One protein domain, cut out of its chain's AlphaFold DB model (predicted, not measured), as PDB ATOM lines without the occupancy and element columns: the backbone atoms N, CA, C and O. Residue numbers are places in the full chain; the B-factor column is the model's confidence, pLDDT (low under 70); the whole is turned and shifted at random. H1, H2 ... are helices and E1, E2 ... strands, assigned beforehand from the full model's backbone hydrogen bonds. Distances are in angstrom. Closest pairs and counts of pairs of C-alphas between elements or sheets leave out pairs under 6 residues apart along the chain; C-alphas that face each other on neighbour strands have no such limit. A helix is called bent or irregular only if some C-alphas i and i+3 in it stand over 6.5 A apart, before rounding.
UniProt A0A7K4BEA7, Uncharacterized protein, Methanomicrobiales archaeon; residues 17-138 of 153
ATOM      1  N   SER A  17       5.631 -45.322 -52.785       75.94
ATOM      2  CA  SER A  17       6.289 -44.058 -52.450       75.94
ATOM      3  C   SER A  17       6.959 -44.108 -51.077       75.94
ATOM      4  O   SER A  17       7.472 -43.094 -50.605       75.94
ATOM      5  N   GLY A  18       6.910 -45.255 -50.394       83.50
ATOM      6  CA  GLY A  18       7.485 -45.415 -49.069       83.50
ATOM      7  C   GLY A  18       7.412 -46.826 -48.508       83.50
ATOM      8  O   GLY A  18       6.780 -47.722 -49.059       83.50
ATOM      9  N   ILE A  19       8.051 -47.007 -47.363       85.44
ATOM     10  CA  ILE A  19       8.039 -48.236 -46.587       85.44
ATOM     11  C   ILE A  19       7.952 -47.907 -45.098       85.44
ATOM     12  O   ILE A  19       8.660 -47.033 -44.595       85.44
ATOM     13  N   ALA A  20       7.092 -48.638 -44.398       87.44
ATOM     14  CA  ALA A  20       7.052 -48.710 -42.953       87.44
ATOM     15  C   ALA A  20       7.786 -49.967 -42.462       87.44
ATOM     16  O   ALA A  20       7.551 -51.068 -42.961       87.44
ATOM     17  N   THR A  21       8.653 -49.812 -41.469       85.69
ATOM     18  CA  THR A  21       9.361 -50.908 -40.790       85.69
ATOM     19  C   THR A  21       9.293 -50.716 -39.279       85.69
ATOM     20  O   THR A  21       8.955 -49.639 -38.793       85.69
ATOM     21  N   ILE A  22       9.591 -51.761 -38.511       77.94
ATOM     22  CA  ILE A  22       9.662 -51.688 -37.048       77.94
ATOM     23  C   ILE A  22      11.090 -51.991 -36.593       77.94
ATOM     24  O   ILE A  22      11.767 -52.840 -37.178       77.94
ATOM     25  N   SER A  23      11.570 -51.298 -35.558       71.38
ATOM     26  CA  SER A  23      12.832 -51.662 -34.914       71.38
ATOM     27  C   SER A  23      12.727 -53.033 -34.239       71.38
ATOM     28  O   SER A  23      11.635 -53.549 -33.997       71.38
ATOM     29  N   HIS A  24      13.866 -53.615 -33.860       61.06
ATOM     30  CA  HIS A  24      13.866 -54.822 -33.038       61.06
ATOM     31  C   HIS A  24      13.090 -54.605 -31.730       61.06
ATOM     32  O   HIS A  24      13.023 -53.494 -31.196       61.06
ATOM     33  N   LYS A  25      12.509 -55.694 -31.219       56.31
ATOM     34  CA  LYS A  25      11.868 -55.727 -29.907       56.31
ATOM     35  C   LYS A  25      12.930 -55.445 -28.841       56.31
ATOM     36  O   LYS A  25      13.852 -56.243 -28.675       56.31
ATOM     37  N   LEU A  26      12.821 -54.310 -28.155       53.62
ATOM     38  CA  LEU A  26      13.662 -54.000 -26.998       53.62
ATOM     39  C   LEU A  26      13.312 -54.939 -25.826       53.62
ATOM     40  O   LEU A  26      12.279 -55.615 -25.850       53.62
ATOM     41  N   ALA A  27      14.178 -55.031 -24.811       45.09
ATOM     42  CA  ALA A  27      14.005 -55.944 -23.670       45.09
ATOM     43  C   ALA A  27      12.707 -55.690 -22.866       45.09
ATOM     44  O   ALA A  27      12.187 -56.593 -22.216       45.09
ATOM     45  N   ASP A  28      12.154 -54.484 -22.974       46.97
ATOM     46  CA  ASP A  28      10.872 -54.008 -22.443       46.97
ATOM     47  C   ASP A  28       9.701 -54.140 -23.444       46.97
ATOM     48  O   ASP A  28       8.573 -53.725 -23.176       46.97
ATOM     49  N   GLY A  29       9.933 -54.795 -24.583       47.03
ATOM     50  CA  GLY A  29       8.900 -55.285 -25.491       47.03
ATOM     51  C   GLY A  29       8.457 -54.319 -26.587       47.03
ATOM     52  O   GLY A  29       7.512 -54.639 -27.305       47.03
ATOM     53  N   LEU A  30       9.117 -53.173 -26.742       56.31
ATOM     54  CA  LEU A  30       8.609 -52.062 -27.540       56.31
ATOM     55  C   LEU A  30       9.573 -51.683 -28.682       56.31
ATOM     56  O   LEU A  30      10.704 -51.281 -28.440       56.31
ATOM     57  N   GLY A  31       9.125 -51.833 -29.938       63.38
ATOM     58  CA  GLY A  31       9.851 -51.406 -31.146       63.38
ATOM     59  C   GLY A  31       9.265 -50.121 -31.748       63.38
ATOM     60  O   GLY A  31       8.046 -49.950 -31.766       63.38
ATOM     61  N   ALA A  32      10.111 -49.201 -32.211       77.50
ATOM     62  CA  ALA A  32       9.695 -47.952 -32.856       77.50
ATOM     63  C   ALA A  32       9.224 -48.200 -34.298       77.50
ATOM     64  O   ALA A  32       9.800 -49.030 -35.002       77.50
ATOM     65  N   LEU A  33       8.200 -47.465 -34.742       85.69
ATOM     66  CA  LEU A  33       7.769 -47.463 -36.142       85.69
ATOM     67  C   LEU A  33       8.642 -46.486 -36.922       85.69
ATOM     68  O   LEU A  33       8.705 -45.303 -36.589       85.69
ATOM     69  N   HIS A  34       9.267 -46.971 -37.984       86.50
ATOM     70  CA  HIS A  34      10.039 -46.174 -38.920       86.50
ATOM     71  C   HIS A  34       9.290 -46.065 -40.231       86.50
ATOM     72  O   HIS A  34       8.769 -47.056 -40.736       86.50
ATOM     73  N   ILE A  35       9.283 -44.872 -40.808       87.75
ATOM     74  CA  ILE A  35       8.727 -44.634 -42.132       87.75
ATOM     75  C   ILE A  35       9.789 -43.969 -42.984       87.75
ATOM     76  O   ILE A  35      10.321 -42.932 -42.610       87.75
ATOM     77  N   ARG A  36      10.091 -44.559 -44.135       86.62
ATOM     78  CA  ARG A  36      10.945 -43.969 -45.167       86.62
ATOM     79  C   ARG A  36      10.078 -43.732 -46.387       86.62
ATOM     80  O   ARG A  36       9.494 -44.677 -46.904       86.62
ATOM     81  N   VAL A  37       9.961 -42.489 -46.817       84.94
ATOM     82  CA  VAL A  37       9.059 -42.059 -47.894       84.94
ATOM     83  C   VAL A  37       9.787 -41.092 -48.802       84.94
ATOM     84  O   VAL A  37      10.710 -40.413 -48.361       84.94
ATOM     85  N   GLN A  38       9.355 -41.001 -50.052       78.81
ATOM     86  CA  GLN A  38       9.791 -39.923 -50.922       78.81
ATOM     87  C   GLN A  38       8.795 -38.775 -50.933       78.81
ATOM     88  O   GLN A  38       7.595 -38.979 -51.123       78.81
ATOM     89  N   MET A  39       9.328 -37.567 -50.819       76.88
ATOM     90  CA  MET A  39       8.634 -36.301 -50.990       76.88
ATOM     91  C   MET A  39       9.484 -35.412 -51.882       76.88
ATOM     92  O   MET A  39      10.660 -35.238 -51.601       76.88
ATOM     93  N   ASP A  40       8.917 -34.870 -52.958       76.56
ATOM     94  CA  ASP A  40       9.567 -33.826 -53.765       76.56
ATOM     95  C   ASP A  40      11.006 -34.151 -54.205       76.56
ATOM     96  O   ASP A  40      11.887 -33.303 -54.196       76.56
ATOM     97  N   GLN A  41      11.241 -35.405 -54.616       72.06
ATOM     98  CA  GLN A  41      12.564 -35.925 -55.011       72.06
ATOM     99  C   GLN A  41      13.590 -36.050 -53.871       72.06
ATOM    100  O   GLN A  41      14.714 -36.489 -54.113       72.06
ATOM    101  N   GLU A  42      13.172 -35.832 -52.630       77.75
ATOM    102  CA  GLU A  42      13.934 -36.124 -51.424       77.75
ATOM    103  C   GLU A  42      13.368 -37.329 -50.677       77.75
ATOM    104  O   GLU A  42      12.161 -37.565 -50.605       77.75
ATOM    105  N   GLU A  43      14.264 -38.095 -50.074       82.38
ATOM    106  CA  GLU A  43      13.873 -39.116 -49.122       82.38
ATOM    107  C   GLU A  43      13.699 -38.483 -47.744       82.38
ATOM    108  O   GLU A  43      14.623 -37.862 -47.221       82.38
ATOM    109  N   LYS A  44      12.541 -38.702 -47.124       85.06
ATOM    110  CA  LYS A  44      12.271 -38.322 -45.738       85.06
ATOM    111  C   LYS A  44      12.099 -39.550 -44.868       85.06
ATOM    112  O   LYS A  44      11.624 -40.607 -45.300       85.06
ATOM    113  N   ARG A  45      12.514 -39.408 -43.613       86.25
ATOM    114  CA  ARG A  45      12.516 -40.484 -42.628       86.25
ATOM    115  C   ARG A  45      11.810 -40.010 -41.381       86.25
ATOM    116  O   ARG A  45      12.268 -39.084 -40.728       86.25
ATOM    117  N   PHE A  46      10.743 -40.703 -41.025       87.12
ATOM    118  CA  PHE A  46       9.970 -40.416 -39.836       87.12
ATOM    119  C   PHE A  46      10.047 -41.544 -38.827       87.12
ATOM    120  O   PHE A  46      10.249 -42.713 -39.175       87.12
ATOM    121  N   MET A  47       9.860 -41.178 -37.568       86.75
ATOM    122  CA  MET A  47       9.842 -42.114 -36.457       86.75
ATOM    123  C   MET A  47       8.651 -41.855 -35.543       86.75
ATOM    124  O   MET A  47       8.348 -40.712 -35.204       86.75
ATOM    125  N   PHE A  48       8.025 -42.942 -35.100       86.12
ATOM    126  CA  PHE A  48       7.067 -42.939 -34.004       86.12
ATOM    127  C   PHE A  48       7.590 -43.837 -32.896       86.12
ATOM    128  O   PHE A  48       8.133 -44.919 -33.154       86.12
ATOM    129  N   SER A  49       7.394 -43.412 -31.648       82.06
ATOM    130  CA  SER A  49       7.734 -44.258 -30.513       82.06
ATOM    131  C   SER A  49       6.911 -45.547 -30.553       82.06
ATOM    132  O   SER A  49       5.816 -45.609 -31.116       82.06
ATOM    133  N   ALA A  50       7.398 -46.593 -29.898       81.06
ATOM    134  CA  ALA A  50       6.641 -47.829 -29.761       81.06
ATOM    135  C   ALA A  50       5.297 -47.627 -29.034       81.06
ATOM    136  O   ALA A  50       4.304 -48.292 -29.333       81.06
ATOM    137  N   ARG A  51       5.250 -46.676 -28.090       82.75
ATOM    138  CA  ARG A  51       4.016 -46.286 -27.401       82.75
ATOM    139  C   ARG A  51       3.022 -45.684 -28.386       82.75
ATOM    140  O   ARG A  51       1.838 -46.014 -28.332       82.75
ATOM    141  N   ASP A  52       3.494 -44.830 -29.283       86.00
ATOM    142  CA  ASP A  52       2.661 -44.254 -30.328       86.00
ATOM    143  C   ASP A  52       2.208 -45.326 -31.311       86.00
ATOM    144  O   ASP A  52       1.018 -45.431 -31.591       86.00
ATOM    145  N   PHE A  53       3.096 -46.215 -31.747       86.31
ATOM    146  CA  PHE A  53       2.690 -47.290 -32.642       86.31
ATOM    147  C   PHE A  53       1.599 -48.179 -32.009       86.31
ATOM    148  O   PHE A  53       0.548 -48.392 -32.612       86.31
ATOM    149  N   SER A  54       1.755 -48.572 -30.741       85.12
ATOM    150  CA  SER A  54       0.708 -49.273 -29.980       85.12
ATOM    151  C   SER A  54      -0.616 -48.492 -29.950       85.12
ATOM    152  O   SER A  54      -1.687 -49.042 -30.221       85.12
ATOM    153  N   ARG A  55      -0.564 -47.174 -29.711       88.88
ATOM    154  CA  ARG A  55      -1.748 -46.301 -29.754       88.88
ATOM    155  C   ARG A  55      -2.402 -46.286 -31.138       88.88
ATOM    156  O   ARG A  55      -3.629 -46.385 -31.205       88.88
ATOM    157  N   LEU A  56      -1.626 -46.224 -32.216       90.25
ATOM    158  CA  LEU A  56      -2.137 -46.291 -33.586       90.25
ATOM    159  C   LEU A  56      -2.823 -47.629 -33.876       90.25
ATOM    160  O   LEU A  56      -3.916 -47.632 -34.441       90.25
ATOM    161  N   ILE A  57      -2.267 -48.751 -33.409       89.31
ATOM    162  CA  ILE A  57      -2.905 -50.076 -33.517       89.31
ATOM    163  C   ILE A  57      -4.240 -50.138 -32.752       89.31
ATOM    164  O   ILE A  57      -5.173 -50.819 -33.179       89.31
ATOM    165  N   THR A  58      -4.391 -49.363 -31.676       87.38
ATOM    166  CA  THR A  58      -5.686 -49.191 -30.983       87.38
ATOM    167  C   THR A  58      -6.621 -48.165 -31.639       87.38
ATOM    168  O   THR A  58      -7.697 -47.889 -31.117       87.38
ATOM    169  N   GLY A  59      -6.236 -47.600 -32.789       86.69
ATOM    170  CA  GLY A  59      -7.032 -46.646 -33.565       86.69
ATOM    171  C   GLY A  59      -6.871 -45.182 -33.153       86.69
ATOM    172  O   GLY A  59      -7.629 -44.340 -33.629       86.69
ATOM    173  N   LYS A  60      -5.909 -44.849 -32.285       91.38
ATOM    174  CA  LYS A  60      -5.643 -43.455 -31.900       91.38
ATOM    175  C   LYS A  60      -4.798 -42.749 -32.957       91.38
ATOM    176  O   LYS A  60      -3.922 -43.355 -33.567       91.38
ATOM    177  N   MET A  61      -5.021 -41.447 -33.109       93.19
ATOM    178  CA  MET A  61      -4.091 -40.579 -33.827       93.19
ATOM    179  C   MET A  61      -2.787 -40.449 -33.032       93.19
ATOM    180  O   MET A  61      -2.813 -40.351 -31.798       93.19
ATOM    181  N   ILE A  62      -1.670 -40.436 -33.750       91.00
ATOM    182  CA  ILE A  62      -0.332 -40.210 -33.208       91.00
ATOM    183  C   ILE A  62       0.437 -39.185 -34.032       91.00
ATOM    184  O   ILE A  62       0.102 -38.924 -35.185       91.00
ATOM    185  N   GLN A  63       1.478 -38.633 -33.422       90.19
ATOM    186  CA  GLN A  63       2.425 -37.711 -34.031       90.19
ATOM    187  C   GLN A  63       3.816 -38.338 -33.997       90.19
ATOM    188  O   GLN A  63       4.126 -39.114 -33.093       90.19
ATOM    189  N   GLY A  64       4.611 -38.043 -35.013       86.62
ATOM    190  CA  GLY A  64       5.976 -38.523 -35.151       86.62
ATOM    191  C   GLY A  64       6.902 -37.403 -35.589       86.62
ATOM    192  O   GLY A  64       6.468 -36.300 -35.930       86.62
ATOM    193  N   TYR A  65       8.189 -37.718 -35.594       84.06
ATOM    194  CA  TYR A  65       9.257 -36.749 -35.803       84.06
ATOM    195  C   TYR A  65      10.032 -37.057 -37.073       84.06
ATOM    196  O   TYR A  65      10.132 -38.223 -37.468       84.06
ATOM    197  N   ASP A  66      10.585 -36.016 -37.694       81.88
ATOM    198  CA  ASP A  66      11.629 -36.175 -38.699       81.88
ATOM    199  C   ASP A  66      12.896 -36.679 -37.996       81.88
ATOM    200  O   ASP A  66      13.276 -36.200 -36.926       81.88
ATOM    201  N   ARG A  67      13.511 -37.714 -38.562       76.94
ATOM    202  CA  ARG A  67      14.719 -38.320 -38.011       76.94
ATOM    203  C   ARG A  67      15.955 -37.452 -38.234       76.94
ATOM    204  O   ARG A  67      16.875 -37.522 -37.421       76.94
ATOM    205  N   GLU A  68      16.032 -36.743 -39.356       73.19
ATOM    206  CA  GLU A  68      17.226 -35.978 -39.735       73.19
ATOM    207  C   GLU A  68      17.212 -34.571 -39.129       73.19
ATOM    208  O   GLU A  68      18.273 -34.039 -38.810       73.19
ATOM    209  N   ASP A  69      16.021 -34.030 -38.868       70.25
ATOM    210  CA  ASP A  69      15.806 -32.751 -38.187       70.25
ATOM    211  C   ASP A  69      14.918 -32.952 -36.948       70.25
ATOM    212  O   ASP A  69      13.708 -32.713 -36.959       70.25
ATOM    213  N   TYR A  70      15.518 -33.472 -35.869       64.06
ATOM    214  CA  TYR A  70      14.801 -33.686 -34.612       64.06
ATOM    215  C   TYR A  70      14.472 -32.341 -33.952       64.06
ATOM    216  O   TYR A  70      15.268 -31.780 -33.197       64.06
ATOM    217  N   GLN A  71      13.261 -31.856 -34.215       65.69
ATOM    218  CA  GLN A  71      12.625 -30.757 -33.496       65.69
ATOM    219  C   GLN A  71      11.366 -31.289 -32.812       65.69
ATOM    220  O   GLN A  71      10.361 -31.586 -33.460       65.69
ATOM    221  N   GLU A  72      11.433 -31.427 -31.488       54.34
ATOM    222  CA  GLU A  72      10.377 -32.033 -30.662       54.34
ATOM    223  C   GLU A  72       9.029 -31.296 -30.764       54.34
ATOM    224  O   GLU A  72       7.972 -31.892 -30.577       54.34
ATOM    225  N   GLU A  73       9.038 -30.015 -31.132       58.66
ATOM    226  CA  GLU A  73       7.828 -29.197 -31.259       58.66
ATOM    227  C   GLU A  73       7.193 -29.249 -32.661       58.66
ATOM    228  O   GLU A  73       6.036 -28.863 -32.826       58.66
ATOM    229  N   ALA A  74       7.910 -29.738 -33.680       66.38
ATOM    230  CA  ALA A  74       7.465 -29.638 -35.070       66.38
ATOM    231  C   ALA A  74       6.507 -30.761 -35.501       66.38
ATOM    232  O   ALA A  74       5.755 -30.558 -36.452       66.38
ATOM    233  N   CYS A  75       6.536 -31.927 -34.830       76.75
ATOM    234  CA  CYS A  75       5.723 -33.126 -35.121       76.75
ATOM    235  C   CYS A  75       5.301 -33.251 -36.605       76.75
ATOM    236  O   CYS A  75       4.102 -33.272 -36.909       76.75
ATOM    237  N   PRO A  76       6.265 -33.287 -37.544       85.25
ATOM    238  CA  PRO A  76       6.014 -33.081 -38.965       85.25
ATOM    239  C   PRO A  76       5.177 -34.183 -39.601       85.25
ATOM    240  O   PRO A  76       4.748 -34.018 -40.733       85.25
ATOM    241  N   ILE A  77       4.935 -35.303 -38.916       91.00
ATOM    242  CA  ILE A  77       4.066 -36.361 -39.415       91.00
ATOM    243  C   ILE A  77       2.997 -36.726 -38.391       91.00
ATOM    244  O   ILE A  77       3.254 -36.853 -37.194       91.00
ATOM    245  N   THR A  78       1.783 -36.958 -38.875       93.50
ATOM    246  CA  THR A  78       0.714 -37.589 -38.103       93.50
ATOM    247  C   THR A  78       0.370 -38.938 -38.710       93.50
ATOM    248  O   THR A  78       0.513 -39.144 -39.915       93.50
ATOM    249  N   ALA A  79      -0.095 -39.868 -37.882       94.69
ATOM    250  CA  ALA A  79      -0.659 -41.124 -38.346       94.69
ATOM    251  C   ALA A  79      -2.019 -41.366 -37.701       94.69
ATOM    252  O   ALA A  79      -2.205 -41.141 -36.502       94.69
ATOM    253  N   LYS A  80      -2.979 -41.843 -38.492       95.00
ATOM    254  CA  LYS A  80      -4.335 -42.153 -38.029       95.00
ATOM    255  C   LYS A  80      -4.904 -43.357 -38.762       95.00
ATOM    256  O   LYS A  80      -4.557 -43.637 -39.907       95.00
ATOM    257  N   LYS A  81      -5.820 -44.060 -38.102       94.69
ATOM    258  CA  LYS A  81      -6.637 -45.090 -38.741       94.69
ATOM    259  C   LYS A  81      -7.831 -44.430 -39.429       94.69
ATOM    260  O   LYS A  81      -8.567 -43.685 -38.787       94.69
ATOM    261  N   LEU A  82      -8.047 -44.744 -40.702       92.38
ATOM    262  CA  LEU A  82      -9.225 -44.336 -41.463       92.38
ATOM    263  C   LEU A  82      -9.830 -45.578 -42.124       92.38
ATOM    264  O   LEU A  82      -9.294 -46.091 -43.103       92.38
ATOM    265  N   GLY A  83     -10.923 -46.090 -41.555       92.00
ATOM    266  CA  GLY A  83     -11.523 -47.347 -42.005       92.00
ATOM    267  C   GLY A  83     -10.558 -48.528 -41.859       92.00
ATOM    268  O   GLY A  83     -10.094 -48.832 -40.757       92.00
ATOM    269  N   ASP A  84     -10.265 -49.189 -42.973       93.00
ATOM    270  CA  ASP A  84      -9.332 -50.308 -43.104       93.00
ATOM    271  C   ASP A  84      -7.894 -49.875 -43.436       93.00
ATOM    272  O   ASP A  84      -7.018 -50.731 -43.569       93.00
ATOM    273  N   ARG A  85      -7.616 -48.565 -43.513       93.25
ATOM    274  CA  ARG A  85      -6.292 -48.020 -43.839       93.25
ATOM    275  C   ARG A  85      -5.624 -47.328 -42.653       93.25
ATOM    276  O   ARG A  85      -6.278 -46.715 -41.806       93.25
ATOM    277  N   ALA A  86      -4.298 -47.396 -42.619       94.19
ATOM    278  CA  ALA A  86      -3.461 -46.468 -41.868       94.19
ATOM    279  C   ALA A  86      -3.043 -45.335 -42.809       94.19
ATOM    280  O   ALA A  86      -2.536 -45.603 -43.898       94.19
ATOM    281  N   VAL A  87      -3.278 -44.090 -42.403       94.06
ATOM    282  CA  VAL A  87      -2.959 -42.882 -43.170       94.06
ATOM    283  C   VAL A  87      -1.888 -42.101 -42.428       94.06
ATOM    284  O   VAL A  87      -2.012 -41.885 -41.223       94.06
ATOM    285  N   PHE A  88      -0.868 -41.673 -43.162       93.62
ATOM    286  CA  PHE A  88       0.249 -40.875 -42.687       93.62
ATOM    287  C   PHE A  88       0.244 -39.534 -43.417       93.62
ATOM    288  O   PHE A  88       0.325 -39.512 -44.643       93.62
ATOM    289  N   GLU A  89       0.135 -38.435 -42.679       92.12
ATOM    290  CA  GLU A  89       0.103 -37.078 -43.229       92.12
ATOM    291  C   GLU A  89       1.356 -36.343 -42.765       92.12
ATOM    292  O   GLU A  89       1.510 -36.086 -41.571       92.12
ATOM    293  N   ALA A  90       2.253 -36.042 -43.697       89.06
ATOM    294  CA  ALA A  90       3.524 -35.385 -43.435       89.06
ATOM    295  C   ALA A  90       3.530 -33.952 -43.979       89.06
ATOM    296  O   ALA A  90       3.053 -33.689 -45.086       89.06
ATOM    297  N   TYR A  91       4.035 -33.031 -43.162       87.69
ATOM    298  CA  TYR A  91       4.060 -31.578 -43.342       87.69
ATOM    299  C   TYR A  91       2.700 -30.969 -43.733       87.69
ATOM    300  O   TYR A  91       2.629 -29.877 -44.287       87.69
ATOM    301  N   GLY A  92       1.598 -31.680 -43.461       83.88
ATOM    302  CA  GLY A  92       0.233 -31.288 -43.826       83.88
ATOM    303  C   GLY A  92      -0.108 -31.392 -45.319       83.88
ATOM    304  O   GLY A  92      -1.268 -31.205 -45.681       83.88
ATOM    305  N   THR A  93       0.858 -31.708 -46.183       83.44
ATOM    306  CA  THR A  93       0.706 -31.676 -47.649       83.44
ATOM    307  C   THR A  93       0.893 -33.039 -48.309       83.44
ATOM    308  O   THR A  93       0.309 -33.289 -49.363       83.44
ATOM    309  N   HIS A  94       1.662 -33.942 -47.700       86.00
ATOM    310  CA  HIS A  94       1.962 -35.256 -48.267       86.00
ATOM    311  C   HIS A  94       1.190 -36.346 -47.533       86.00
ATOM    312  O   HIS A  94       1.252 -36.439 -46.308       86.00
ATOM    313  N   VAL A  95       0.489 -37.199 -48.281       88.62
ATOM    314  CA  VAL A  95      -0.337 -38.272 -47.716       88.62
ATOM    315  C   VAL A  95       0.129 -39.625 -48.226       88.62
ATOM    316  O   VAL A  95       0.203 -39.851 -49.432       88.62
ATOM    317  N   PHE A  96       0.376 -40.543 -47.298       89.88
ATOM    318  CA  PHE A  96       0.720 -41.935 -47.572       89.88
ATOM    319  C   PHE A  96      -0.249 -42.858 -46.860       89.88
ATOM    320  O   PHE A  96      -0.828 -42.504 -45.833       89.88
ATOM    321  N   SER A  97      -0.421 -44.072 -47.369       91.62
ATOM    322  CA  SER A  97      -1.266 -45.053 -46.704       91.62
ATOM    323  C   SER A  97      -0.845 -46.490 -46.956       91.62
ATOM    324  O   SER A  97      -0.209 -46.804 -47.957       91.62
ATOM    325  N   CYS A  98      -1.268 -47.373 -46.062       91.50
ATOM    326  CA  CYS A  98      -1.224 -48.822 -46.243       91.50
ATOM    327  C   CYS A  98      -2.452 -49.473 -45.600       91.50
ATOM    328  O   CYS A  98      -3.244 -48.796 -44.928       91.50
ATOM    329  N   GLY A  99      -2.616 -50.782 -45.795       92.19
ATOM    330  CA  GLY A  99      -3.613 -51.559 -45.073       92.19
ATOM    331  C   GLY A  99      -3.348 -51.518 -43.568       92.19
ATOM    332  O   GLY A  99      -2.234 -51.739 -43.094       92.19
ATOM    333  N   PHE A 100      -4.385 -51.254 -42.778       92.69
ATOM    334  CA  PHE A 100      -4.261 -51.230 -41.321       92.69
ATOM    335  C   PHE A 100      -3.906 -52.615 -40.754       92.69
ATOM    336  O   PHE A 100      -3.220 -52.717 -39.739       92.69
ATOM    337  N   MET A 101      -4.353 -53.691 -41.415       92.06
ATOM    338  CA  MET A 101      -3.962 -55.059 -41.058       92.06
ATOM    339  C   MET A 101      -2.481 -55.326 -41.318       92.06
ATOM    340  O   MET A 101      -1.839 -55.927 -40.464       92.06
ATOM    341  N   ASP A 102      -1.906 -54.790 -42.396       89.62
ATOM    342  CA  ASP A 102      -0.466 -54.911 -42.646       89.62
ATOM    343  C   ASP A 102       0.346 -54.228 -41.549       89.62
ATOM    344  O   ASP A 102       1.333 -54.775 -41.060       89.62
ATOM    345  N   LEU A 103      -0.111 -53.058 -41.099       88.75
ATOM    346  CA  LEU A 103       0.515 -52.343 -39.995       88.75
ATOM    347  C   LEU A 103       0.415 -53.122 -38.668       88.75
ATOM    348  O   LEU A 103       1.341 -53.114 -37.858       88.75
ATOM    349  N   ARG A 104      -0.694 -53.834 -38.439       88.88
ATOM    350  CA  ARG A 104      -0.864 -54.720 -37.277       88.88
ATOM    351  C   ARG A 104       0.038 -55.954 -37.351       88.88
ATOM    352  O   ARG A 104       0.578 -56.366 -36.322       88.88
ATOM    353  N   ASP A 105       0.217 -56.522 -38.537       87.06
ATOM    354  CA  ASP A 105       1.153 -57.623 -38.763       87.06
ATOM    355  C   ASP A 105       2.600 -57.172 -38.550       87.06
ATOM    356  O   ASP A 105       3.381 -57.898 -37.933       87.06
ATOM    357  N   LEU A 106       2.935 -55.949 -38.975       85.19
ATOM    358  CA  LEU A 106       4.218 -55.310 -38.691       85.19
ATOM    359  C   LEU A 106       4.443 -55.150 -37.179       85.19
ATOM    360  O   LEU A 106       5.482 -55.556 -36.671       85.19
ATOM    361  N   TRP A 107       3.453 -54.635 -36.439       84.44
ATOM    362  CA  TRP A 107       3.521 -54.526 -34.971       84.44
ATOM    363  C   TRP A 107       3.700 -55.880 -34.275       84.44
ATOM    364  O   TRP A 107       4.377 -55.988 -33.255       84.44
ATOM    365  N   SER A 108       3.095 -56.922 -34.840       81.88
ATOM    366  CA  SER A 108       3.180 -58.289 -34.323       81.88
ATOM    367  C   SER A 108       4.461 -59.012 -34.752       81.88
ATOM    368  O   SER A 108       4.617 -60.183 -34.425       81.88
ATOM    369  N   PHE A 109       5.371 -58.336 -35.469       77.75
ATOM    370  CA  PHE A 109       6.590 -58.908 -36.056       77.75
ATOM    371  C   PHE A 109       6.327 -60.062 -37.045       77.75
ATOM    372  O   PHE A 109       7.236 -60.823 -37.368       77.75
ATOM    373  N   ASN A 110       5.098 -60.178 -37.559       79.31
ATOM    374  CA  ASN A 110       4.722 -61.160 -38.581       79.31
ATOM    375  C   ASN A 110       5.169 -60.719 -39.978       79.31
ATOM    376  O   ASN A 110       5.368 -61.554 -40.859       79.31
ATOM    377  N   LYS A 111       5.316 -59.404 -40.179       76.25
ATOM    378  CA  LYS A 111       5.894 -58.814 -41.384       76.25
ATOM    379  C   LYS A 111       7.111 -57.966 -41.009       76.25
ATOM    380  O   LYS A 111       7.046 -57.209 -40.045       76.25
ATOM    381  N   PRO A 112       8.201 -58.050 -41.778       75.88
ATOM    382  CA  PRO A 112       9.395 -57.233 -41.557       75.88
ATOM    383  C   PRO A 112       9.264 -55.804 -42.113       75.88
ATOM    384  O   PRO A 112      10.052 -54.927 -41.761       75.88
ATOM    385  N   GLY A 113       8.275 -55.558 -42.976       83.75
ATOM    386  CA  GLY A 113       7.990 -54.248 -43.549       83.75
ATOM    387  C   GLY A 113       6.645 -54.208 -44.269       83.75
ATOM    388  O   GLY A 113       6.049 -55.247 -44.558       83.75
ATOM    389  N   VAL A 114       6.169 -52.994 -44.537       86.25
ATOM    390  CA  VAL A 114       4.903 -52.704 -45.222       86.25
ATOM    391  C   VAL A 114       5.139 -51.584 -46.224       86.25
ATOM    392  O   VAL A 114       5.655 -50.530 -45.856       86.25
ATOM    393  N   PHE A 115       4.763 -51.783 -47.485       86.19
ATOM    394  CA  PHE A 115       4.844 -50.716 -48.480       86.19
ATOM    395  C   PHE A 115       3.754 -49.672 -48.266       86.19
ATOM    396  O   PHE A 115       2.622 -49.986 -47.895       86.19
ATOM    397  N   LEU A 116       4.112 -48.420 -48.516       86.81
ATOM    398  CA  LEU A 116       3.217 -47.281 -48.438       86.81
ATOM    399  C   LEU A 116       2.905 -46.787 -49.848       86.81
ATOM    400  O   LEU A 116       3.802 -46.547 -50.660       86.81
ATOM    401  N   THR A 117       1.621 -46.596 -50.109       85.88
ATOM    402  CA  THR A 117       1.115 -45.943 -51.314       85.88
ATOM    403  C   THR A 117       0.987 -44.448 -51.053       85.88
ATOM    404  O   THR A 117       0.375 -44.054 -50.058       85.88
ATOM    405  N   GLY A 118       1.534 -43.623 -51.939       78.19
ATOM    406  CA  GLY A 118       1.443 -42.162 -51.882       78.19
ATOM    407  C   GLY A 118       0.653 -41.577 -53.051       78.19
ATOM    408  O   GLY A 118      -0.009 -42.316 -53.784       78.19
ATOM    409  N   PRO A 119       0.708 -40.249 -53.246       67.06
ATOM    410  CA  PRO A 119       0.065 -39.590 -54.376       67.06
ATOM    411  C   PRO A 119       0.650 -40.110 -55.693       67.06
ATOM    412  O   PRO A 119       1.843 -40.388 -55.767       67.06
ATOM    413  N   ALA A 120      -0.155 -40.179 -56.758       56.50
ATOM    414  CA  ALA A 120       0.288 -40.661 -58.075       56.50
ATOM    415  C   ALA A 120       1.452 -39.847 -58.687       56.50
ATOM    416  O   ALA A 120       2.094 -40.299 -59.630       56.50
ATOM    417  N   THR A 121       1.720 -38.650 -58.158       58.03
ATOM    418  CA  THR A 121       2.854 -37.792 -58.527       58.03
ATOM    419  C   THR A 121       4.163 -38.172 -57.835       58.03
ATOM    420  O   THR A 121       5.210 -37.644 -58.204       58.03
ATOM    421  N   ALA A 122       4.137 -39.067 -56.845       57.59
ATOM    422  CA  ALA A 122       5.344 -39.581 -56.219       57.59
ATOM    423  C   ALA A 122       6.081 -40.488 -57.213       57.59
ATOM    424  O   ALA A 122       5.569 -41.526 -57.633       57.59
ATOM    425  N   THR A 123       7.285 -40.081 -57.613       58.12
ATOM    426  CA  THR A 123       8.138 -40.860 -58.513       58.12
ATOM    427  C   THR A 123       8.426 -42.236 -57.910       58.12
ATOM    428  O   THR A 123       8.785 -42.334 -56.736       58.12
ATOM    429  N   ARG A 124       8.314 -43.296 -58.720       63.25
ATOM    430  CA  ARG A 124       8.754 -44.650 -58.357       63.25
ATOM    431  C   ARG A 124      10.216 -44.620 -57.924       63.25
ATOM    432  O   ARG A 124      11.061 -44.132 -58.673       63.25
ATOM    433  N   ILE A 125      10.520 -45.180 -56.752       65.81
ATOM    434  CA  ILE A 125      11.891 -45.194 -56.230       65.81
ATOM    435  C   ILE A 125      12.354 -46.600 -55.934       65.81
ATOM    436  O   ILE A 125      11.997 -47.224 -54.932       65.81
ATOM    437  N   ASP A 126      13.238 -47.053 -56.812       66.81
ATOM    438  CA  ASP A 126      13.806 -48.389 -56.770       66.81
ATOM    439  C   ASP A 126      14.563 -48.649 -55.464       66.81
ATOM    440  O   ASP A 126      14.541 -49.771 -54.971       66.81
ATOM    441  N   THR A 127      15.154 -47.629 -54.833       66.62
ATOM    442  CA  THR A 127      15.817 -47.771 -53.524       66.62
ATOM    443  C   THR A 127      14.836 -48.175 -52.418       66.62
ATOM    444  O   THR A 127      15.129 -49.082 -51.643       66.62
ATOM    445  N   ILE A 128      13.659 -47.545 -52.350       68.56
ATOM    446  CA  ILE A 128      12.623 -47.839 -51.346       68.56
ATOM    447  C   ILE A 128      12.028 -49.223 -51.611       68.56
ATOM    448  O   ILE A 128      11.881 -50.020 -50.683       68.56
ATOM    449  N   ILE A 129      11.759 -49.537 -52.883       67.25
ATOM    450  CA  ILE A 129      11.283 -50.858 -53.304       67.25
ATOM    451  C   ILE A 129      12.304 -51.929 -52.920       67.25
ATOM    452  O   ILE A 129      11.940 -52.915 -52.292       67.25
ATOM    453  N   GLN A 130      13.589 -51.721 -53.213       68.38
ATOM    454  CA  GLN A 130      14.652 -52.657 -52.851       68.38
ATOM    455  C   GLN A 130      14.758 -52.855 -51.342       68.38
ATOM    456  O   GLN A 130      14.938 -53.986 -50.904       68.38
ATOM    457  N   ILE A 131      14.650 -51.791 -50.544       67.38
ATOM    458  CA  ILE A 131      14.660 -51.905 -49.081       67.38
ATOM    459  C   ILE A 131      13.466 -52.722 -48.605       67.38
ATOM    460  O   ILE A 131      13.640 -53.579 -47.746       67.38
ATOM    461  N   GLY A 132      12.280 -52.513 -49.176       66.50
ATOM    462  CA  GLY A 132      11.115 -53.311 -48.808       66.50
ATOM    463  C   GLY A 132      11.190 -54.751 -49.254       66.50
ATOM    464  O   GLY A 132      10.887 -55.631 -48.457       66.50
ATOM    465  N   CYS A 133      11.689 -55.018 -50.458       69.12
ATOM    466  CA  CYS A 133      11.951 -56.381 -50.907       69.12
ATOM    467  C   CYS A 133      12.969 -57.074 -49.993       69.12
ATOM    468  O   CYS A 133      12.694 -58.157 -49.496       69.12
ATOM    469  N   ARG A 134      14.096 -56.421 -49.669       68.31
ATOM    470  CA  ARG A 134      15.082 -56.967 -48.718       68.31
ATOM    471  C   ARG A 134      14.471 -57.199 -47.345       68.31
ATOM    472  O   ARG A 134      14.703 -58.251 -46.759       68.31
ATOM    473  N   ALA A 135      13.669 -56.252 -46.854       66.56
ATOM    474  CA  ALA A 135      13.000 -56.412 -45.579       66.56
ATOM    475  C   ALA A 135      12.133 -57.681 -45.593       66.56
ATOM    476  O   ALA A 135      12.278 -58.518 -44.711       66.56
ATOM    477  N   MET A 136      11.306 -57.868 -46.624       66.31
ATOM    478  CA  MET A 136      10.426 -59.033 -46.791       66.31
ATOM    479  C   MET A 136      11.162 -60.364 -46.993       66.31
ATOM    480  O   MET A 136      10.720 -61.371 -46.446       66.31
ATOM    481  N   ASP A 137      12.272 -60.377 -47.733       59.81
ATOM    482  CA  ASP A 137      12.945 -61.616 -48.138       59.81
ATOM    483  C   ASP A 137      13.984 -62.120 -47.128       59.81
ATOM    484  O   ASP A 137      14.227 -63.327 -47.074       59.81
ATOM    485  N   ARG A 138      14.612 -61.224 -46.347       57.69
ATOM    486  CA  ARG A 138      15.526 -61.494 -45.215       57.69
ATOM    487  C   ARG A 138      16.075 -60.165 -44.702       57.69
ATOM    488  O   ARG A 138      16.932 -59.563 -45.347       57.69
TER     489      ARG A 138
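This is residues 17 to 138 of the 153 residues of an uncharacterized protein of Methanomicrobiales archaeon (UniProt A0A7K4BEA7). The domain is a nearly closed barrel of eight antiparallel strands: one sheet curls round until its edge strands E7 and E8 come near each other. Two short helices, H1 and H2, lie side by side across one end of this barrel, and a longer helix, H3, packs on its outside over E1 and E8. The printed part has 122 residues, with three named helices and eight named strands in the order E1 E2 E3 H1 E4 E5 E6 E7 H2 E8 H3; the class is mixed. The sheet's order is E7 E6 E5 E4 E3 E2 E1 E8. The whole is compact, with a radius of gyration of the C-alphas of 13.3 A and spans of 38 by 37 by 30 A.

E1, residues 17 to 22, begins at C-alpha 17 (6.289, -44.058, -52.450). E2, residues 33 to 39, is 18.6 A long, and E3, residues 42 to 48, is 19.9 A long. H1 is residues 50 to 57, and E4 is residues 62 to 66. E5, residues 77 to 82, E6, residues 85 to 90, and E7, residues 94 to 99, follow. H2 is residues 100 to 107, with C-alpha 100 at (-4.261, -51.230, -41.321). E8 is residues 113 to 117. H3, residues 126 to 137, is 15.8 A long and ends at C-alpha 137 (12.945, -61.616, -48.138).

E1 E2 E3 and E4 E5 E6 E7 are meanders, each strand the antiparallel neighbour of the one before. N 19 and O 36 of E1 and E2 are 2.8 A apart, N 35 and O 46 of E2 and E3 2.9 A. The sheet is a folded sheet, bent back on itself: E7 E6 E5 face E3 E2 E1 E8, with E4 as the hinge. E4 has N 65 and O 47 of E3 at 3.0 A, and N 64 and O 77 of E5 at 2.8 A. N 20 of E1 and O 114 of E8 are 2.8 A apart. The closest C-alphas of E7 and E8, Cys 98 and Leu 116, are 5.2 A apart. H1 and H2 are on the same face of the sheet and touch, Ile 57 to Arg 104 at 6.3 A between C-alphas, with a shallow tilt of 27 degrees, opposite ways. H3 is over E1 and E8 at a height over the sheet of 8.9 A, and is apart from H1 and H2. In H1, H2 and H3 every O i to N i+4 pair is within hydrogen-bond range.

The C-alphas farthest apart, those of Ala 27 and Thr 121, are 40.9 A apart. The printed part has no cut, and no link is long. Mean pLDDT of the printed part is 79.1; residues 24 to 31, 70 to 74 and 119 to 138 are under 70.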